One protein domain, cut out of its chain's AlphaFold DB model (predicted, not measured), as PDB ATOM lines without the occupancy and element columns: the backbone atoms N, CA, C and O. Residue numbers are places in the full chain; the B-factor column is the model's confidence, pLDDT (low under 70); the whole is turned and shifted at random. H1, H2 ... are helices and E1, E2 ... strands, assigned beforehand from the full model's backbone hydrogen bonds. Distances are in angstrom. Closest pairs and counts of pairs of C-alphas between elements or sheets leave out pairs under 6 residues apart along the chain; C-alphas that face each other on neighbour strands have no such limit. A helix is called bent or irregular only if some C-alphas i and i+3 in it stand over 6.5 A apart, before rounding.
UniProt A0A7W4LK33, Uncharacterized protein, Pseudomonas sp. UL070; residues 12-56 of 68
ATOM      1  N   VAL A  12     203.688  -1.317  22.335       94.50
ATOM      2  CA  VAL A  12     202.855  -0.283  22.946       94.50
ATOM      3  C   VAL A  12     201.900   0.299  21.910       94.50
ATOM      4  O   VAL A  12     202.262   0.495  20.750       94.50
ATOM      5  N   LEU A  13     200.686   0.605  22.351       95.44
ATOM      6  CA  LEU A  13     199.652   1.256  21.558       95.44
ATOM      7  C   LEU A  13     199.420   2.668  22.093       95.44
ATOM      8  O   LEU A  13     199.283   2.862  23.303       95.44
ATOM      9  N   CYS A  14     199.387   3.667  21.215       96.12
ATOM     10  CA  CYS A  14     198.949   5.000  21.597       96.12
ATOM     11  C   CYS A  14     197.434   4.997  21.799       96.12
ATOM     12  O   CYS A  14     196.685   4.657  20.886       96.12
ATOM     13  N   GLN A  15     196.981   5.416  22.977       93.06
ATOM     14  CA  GLN A  15     195.560   5.369  23.331       93.06
ATOM     15  C   GLN A  15     194.714   6.443  22.631       93.06
ATOM     16  O   GLN A  15     193.490   6.344  22.637       93.06
ATOM     17  N   ASP A  16     195.359   7.446  22.031       95.06
ATOM     18  CA  ASP A  16     194.694   8.566  21.364       95.06
ATOM     19  C   ASP A  16     194.572   8.361  19.848       95.06
ATOM     20  O   ASP A  16     193.531   8.647  19.262       95.06
ATOM     21  N   CYS A  17     195.639   7.883  19.198       94.88
ATOM     22  CA  CYS A  17     195.694   7.758  17.735       94.88
ATOM     23  C   CYS A  17     195.945   6.333  17.229       94.88
ATOM     24  O   CYS A  17     196.112   6.144  16.026       94.88
ATOM     25  N   SER A  18     196.011   5.344  18.124       93.06
ATOM     26  CA  SER A  18     196.272   3.935  17.797       93.06
ATOM     27  C   SER A  18     197.606   3.673  17.084       93.06
ATOM     28  O   SER A  18     197.800   2.606  16.507       93.06
ATOM     29  N   HIS A  19     198.547   4.621  17.135       94.75
ATOM     30  CA  HIS A  19     199.907   4.419  16.630       94.75
ATOM     31  C   HIS A  19     200.630   3.354  17.458       94.75
ATOM     32  O   HIS A  19     200.554   3.371  18.689       94.75
ATOM     33  N   VAL A  20     201.340   2.452  16.789       94.56
ATOM     34  CA  VAL A  20     202.026   1.318  17.416       94.56
ATOM     35  C   VAL A  20     203.531   1.545  17.408       94.56
ATOM     36  O   VAL A  20     204.090   1.958  16.397       94.56
ATOM     37  N   GLU A  21     204.190   1.241  18.523       94.12
ATOM     38  CA  GLU A  21     205.651   1.246  18.647       94.12
ATOM     39  C   GLU A  21     206.129  -0.010  19.395       94.12
ATOM     40  O   GLU A  21     205.354  -0.618  20.143       94.12
ATOM     41  N   PRO A  22     207.407  -0.403  19.257       93.38
ATOM     42  CA  PRO A  22     207.989  -1.468  20.065       93.38
ATOM     43  C   PRO A  22     207.874  -1.158  21.556       93.38
ATOM     44  O   PRO A  22     208.061  -0.007  21.983       93.38
ATOM     45  N   TYR A  23     207.594  -2.184  22.358       92.81
ATOM     46  CA  TYR A  23     207.502  -2.021  23.800       92.81
ATOM     47  C   TYR A  23     208.845  -1.598  24.394       92.81
ATOM     48  O   TYR A  23     209.864  -2.267  24.237       92.81
ATOM     49  N   THR A  24     208.821  -0.504  25.148       90.94
ATOM     50  CA  THR A  24     209.884  -0.118  26.076       90.94
ATOM     51  C   THR A  24     209.247   0.205  27.420       90.94
ATOM     52  O   THR A  24     208.122   0.711  27.495       90.94
ATOM     53  N   SER A  25     209.978  -0.046  28.507       89.69
ATOM     54  CA  SER A  25     209.531   0.337  29.851       89.69
ATOM     55  C   SER A  25     209.308   1.848  29.977       89.69
ATOM     56  O   SER A  25     208.503   2.285  30.793       89.69
ATOM     57  N   GLU A  26     210.010   2.660  29.188       92.56
ATOM     58  CA  GLU A  26     209.855   4.115  29.179       92.56
ATOM     59  C   GLU A  26     208.526   4.537  28.542       92.56
ATOM     60  O   GLU A  26     207.776   5.290  29.168       92.56
ATOM     61  N   ARG A  27     208.160   3.976  27.381       91.94
ATOM     62  CA  ARG A  27     206.840   4.191  26.757       91.94
ATOM     63  C   ARG A  27     205.701   3.687  27.627       91.94
ATOM     64  O   ARG A  27     204.734   4.410  27.830       91.94
ATOM     65  N   HIS A  28     205.820   2.477  28.176       89.81
ATOM     66  CA  HIS A  28     204.774   1.890  29.018       89.81
ATOM     67  C   HIS A  28     204.469   2.737  30.263       89.81
ATOM     68  O   HIS A  28     203.313   2.872  30.655       89.81
ATOM     69  N   HIS A  29     205.497   3.334  30.869       89.62
ATOM     70  CA  HIS A  29     205.342   4.211  32.030       89.62
ATOM     71  C   HIS A  29     205.065   5.680  31.660       89.62
ATOM     72  O   HIS A  29     205.133   6.542  32.536       89.62
ATOM     73  N   GLY A  30     204.789   5.984  30.386       86.06
ATOM     74  CA  GLY A  30     204.469   7.336  29.924       86.06
ATOM     75  C   GLY A  30     205.633   8.328  29.994       86.06
ATOM     76  O   GLY A  30     205.397   9.529  30.075       86.06
ATOM     77  N   ARG A  31     206.886   7.849  29.997       91.12
ATOM     78  CA  ARG A  31     208.081   8.710  29.899       91.12
ATOM     79  C   ARG A  31     208.359   9.162  28.468       91.12
ATOM     80  O   ARG A  31     208.955  10.212  28.268       91.12
ATOM     81  N   GLU A  32     207.930   8.364  27.495       93.38
ATOM     82  CA  GLU A  32     207.934   8.702  26.074       93.38
ATOM     83  C   GLU A  32     206.486   8.853  25.584       93.38
ATOM     84  O   GLU A  32     205.610   8.059  25.941       93.38
ATOM     85  N   ASN A  33     206.246   9.853  24.737       93.81
ATOM     86  CA  ASN A  33     204.944  10.137  24.140       93.81
ATOM     87  C   ASN A  33     204.894   9.695  22.678       93.81
ATOM     88  O   ASN A  33     205.920   9.563  22.008       93.81
ATOM     89  N   CYS A  34     203.680   9.512  22.167       95.38
ATOM     90  CA  CYS A  34     203.458   9.201  20.768       95.38
ATOM     91  C   CYS A  34     204.029  10.306  19.868       95.38
ATOM     92  O   CYS A  34     203.592  11.453  19.972       95.38
ATOM     93  N   PRO A  35     204.935   9.989  18.927       94.69
ATOM     94  CA  PRO A  35     205.523  10.998  18.049       94.69
ATOM     95  C   PRO A  35     204.517  11.567  17.037       94.69
ATOM     96  O   PRO A  35     204.767  12.614  16.447       94.69
ATOM     97  N   LYS A  36     203.378  10.892  16.819       94.50
ATOM     98  CA  LYS A  36     202.340  11.323  15.871       94.50
ATOM     99  C   LYS A  36     201.366  12.337  16.465       94.50
ATOM    100  O   LYS A  36     200.966  13.257  15.762       94.50
ATOM    101  N   CYS A  37     200.961  12.166  17.724       96.25
ATOM    102  CA  CYS A  37     199.917  12.994  18.344       96.25
ATOM    103  C   CYS A  37     200.288  13.573  19.719       96.25
ATOM    104  O   CYS A  37     199.509  14.337  20.277       96.25
ATOM    105  N   GLY A  38     201.436  13.201  20.293       95.31
ATOM    106  CA  GLY A  38     201.823  13.563  21.661       95.31
ATOM    107  C   GLY A  38     201.100  12.774  22.762       95.31
ATOM    108  O   GLY A  38     201.375  12.988  23.943       95.31
ATOM    109  N   GLY A  39     200.208  11.850  22.397       94.56
ATOM    110  CA  GLY A  39     199.439  11.015  23.318       94.56
ATOM    111  C   GLY A  39     200.284  10.032  24.128       94.56
ATOM    112  O   GLY A  39     201.487   9.870  23.898       94.56
ATOM    113  N   SER A  40     199.655   9.355  25.085       95.00
ATOM    114  CA  SER A  40     200.338   8.383  25.947       95.00
ATOM    115  C   SER A  40     200.312   6.978  25.353       95.00
ATOM    116  O   SER A  40     199.324   6.540  24.757       95.00
ATOM    117  N   PHE A  41     201.409   6.252  25.547       95.44
ATOM    118  CA  PHE A  41     201.516   4.848  25.178       95.44
ATOM    119  C   PHE A  41     201.028   3.927  26.301       95.44
ATOM    120  O   PHE A  41     201.275   4.168  27.480       95.44
ATOM    121  N   CYS A  42     200.370   2.835  25.918       93.94
ATOM    122  CA  CYS A  42     199.977   1.742  26.795       93.94
ATOM    123  C   CYS A  42     200.618   0.440  26.314       93.94
ATOM    124  O   CYS A  42     200.481   0.058  25.157       93.94
ATOM    125  N   GLY A  43     201.290  -0.263  27.223       90.75
ATOM    126  CA  GLY A  43     201.961  -1.544  26.943       90.75
ATOM    127  C   GLY A  43     201.434  -2.719  27.761       90.75
ATOM    128  O   GLY A  43     202.156  -3.686  27.965       90.75
ATOM    129  N   CYS A  44     200.224  -2.618  28.323       91.94
ATOM    130  CA  CYS A  44     199.631  -3.758  29.020       91.94
ATOM    131  C   CYS A  44     199.293  -4.874  28.017       91.94
ATOM    132  O   CYS A  44     199.187  -4.614  26.820       91.94
ATOM    133  N   ASN A  45     199.062  -6.101  28.499       89.56
ATOM    134  CA  ASN A  45     198.780  -7.250  27.629       89.56
ATOM    135  C   ASN A  45     197.679  -6.957  26.595       89.56
ATOM    136  O   ASN A  45     197.870  -7.223  25.416       89.56
ATOM    137  N   ALA A  46     196.571  -6.326  27.001       90.94
ATOM    138  CA  ALA A  46     195.485  -5.979  26.080       90.94
ATOM    139  C   ALA A  46     195.917  -4.964  25.002       90.94
ATOM    140  O   ALA A  46     195.635  -5.167  23.825       90.94
ATOM    141  N   CYS A  47     196.634  -3.902  25.389       93.25
ATOM    142  CA  CYS A  47     197.160  -2.906  24.451       93.25
ATOM    143  C   CYS A  47     198.187  -3.527  23.487       93.25
ATOM    144  O   CYS A  47     198.185  -3.207  22.302       93.25
ATOM    145  N   SER A  48     199.016  -4.457  23.972       91.88
ATOM    146  CA  SER A  48     199.995  -5.170  23.148       91.88
ATOM    147  C   SER A  48     199.333  -6.114  22.138       91.88
ATOM    148  O   SER A  48     199.792  -6.182  21.002       91.88
ATOM    149  N   GLU A  49     198.257  -6.825  22.498       91.88
ATOM    150  CA  GLU A  49     197.515  -7.652  21.529       91.88
ATOM    151  C   GLU A  49     196.802  -6.791  20.476       91.88
ATOM    152  O   GLU A  49     196.858  -7.096  19.286       91.88
ATOM    153  N   LEU A  50     196.189  -5.673  20.883       93.06
ATOM    154  CA  LEU A  50     195.574  -4.727  19.943       93.06
ATOM    155  C   LEU A  50     196.601  -4.126  18.980       93.06
ATOM    156  O   LEU A  50     196.322  -4.007  17.790       93.06
ATOM    157  N   ALA A  51     197.793  -3.790  19.473       93.19
ATOM    158  CA  ALA A  51     198.895  -3.326  18.642       93.19
ATOM    159  C   ALA A  51     199.322  -4.379  17.607       93.19
ATOM    160  O   ALA A  51     199.494  -4.045  16.436       93.19
ATOM    161  N   ARG A  52     199.425  -5.656  17.998       91.56
ATOM    162  CA  ARG A  52     199.725  -6.752  17.059       91.56
ATOM    163  C   ARG A  52     198.654  -6.894  15.983       91.56
ATOM    164  O   ARG A  52     198.997  -7.034  14.815       91.56
ATOM    165  N   LEU A  53     197.377  -6.811  16.357       90.94
ATOM    166  CA  LEU A  53     196.279  -6.817  15.388       90.94
ATOM    167  C   LEU A  53     196.383  -5.618  14.437       90.94
ATOM    168  O   LEU A  53     196.322  -5.791  13.226       90.94
ATOM    169  N   ALA A  54     196.614  -4.413  14.961       89.12
ATOM    170  CA  ALA A  54     196.760  -3.211  14.145       89.12
ATOM    171  C   ALA A  54     197.922  -3.309  13.143       89.12
ATOM    172  O   ALA A  54     197.813  -2.764  12.049       89.12
ATOM    173  N   LEU A  55     199.011  -4.004  13.486       87.62
ATOM    174  CA  LEU A  55     200.120  -4.276  12.567       87.62
ATOM    175  C   LEU A  55     199.764  -5.322  11.500       87.62
ATOM    176  O   LEU A  55     200.231  -5.209  10.375       87.62
ATOM    177  N   GLN A  56     198.927  -6.314  11.820       86.31
ATOM    178  CA  GLN A  56     198.479  -7.328  10.854       86.31
ATOM    179  C   GLN A  56     197.534  -6.764   9.785       86.31
ATOM    180  O   GLN A  56     197.535  -7.254   8.661       86.31
TER     181      GLN A  56
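AT A GLANCE: This is residues 12 to 56 of the 68 residues of an uncharacterized protein of Pseudomonas sp. UL070 (UniProt A0A7W4LK33). A tiny two-stranded hairpin, E1 and E2, stands in the middle, with the longest helix, H2, over one of its faces and the short helix H1 and the loop of residues 29 to 40 on its other side. The chain comes back from that loop alongside E1, where residues 41 to 42 pair with residues 13 to 14, and then goes on to H2. The printed part has 45 residues, with two named strands and two named helices in the order E1, E2, H1, H2; the sheet E1 - E2 is antiparallel. The class is mixed, helices and strands, though only 22 residues, under half, are in named elements. The whole is compact, with a radius of gyration of the C-alphas of 9.1 A and a rounded outline spanning 25 by 19 by 13 A.

IN THESE COORDINATES: The sheet is made of E1, residues 12 to 14, and E2, residues 20 to 22. E1 begins at C-alpha 12 (202.855, -0.283, 22.946) and is 6.7 A long from first to last C-alpha; E2 is 7.1 A long. H2, residues 45 to 56, is 16.8 A long, from C-alpha 45 at (198.780, -7.250, 27.629) to C-alpha 56 at (198.479, -7.328, 10.854). H1, residues 25 to 28, is 5.1 A long. Neither helix is bent.

HOW THE PARTS SIT: E1 and E2 form a hairpin of antiparallel neighbour strands, with 151 degrees between their N-to-C directions. The C-alphas of Leu 13 and Val 20 face each other at 4.8 A. N 12 and O 21, at 2.8 A, and N 21 and O 12, at 3.0 A, are within hydrogen-bond range. Residues 13 to 14 of E1 also pair, antiparallel, with residues 41 to 42. The closest C-alphas of E1 and H2 are those of Leu 13 and Ala 51, 5.5 A apart. Those of E2 and H2 are Val 20 and Ala 51, 5.7 A apart. The closest C-alphas of E1 and H1 are those of Val 12 and His 28, 6.7 A apart. H1 and H2 are apart. In H2 every O i to N i+4 pair is within hydrogen-bond range, while H1, with 4 residues, is too short for such a pair and its 1 pair of O i and N i+3 is not within range.

THE WHOLE: The two C-alphas farthest apart, those of Arg 31 and Gln 56, are 26.7 A from each other. The printed part runs from residue 12 to residue 56 and has no cut. The links from E1 to E2 and from E2 to H1 are tight; the link from H1 to H2 is long, with 16 residues, 29 to 44. The mean pLDDT of the printed part is 92.6, and no printed residue is under 70.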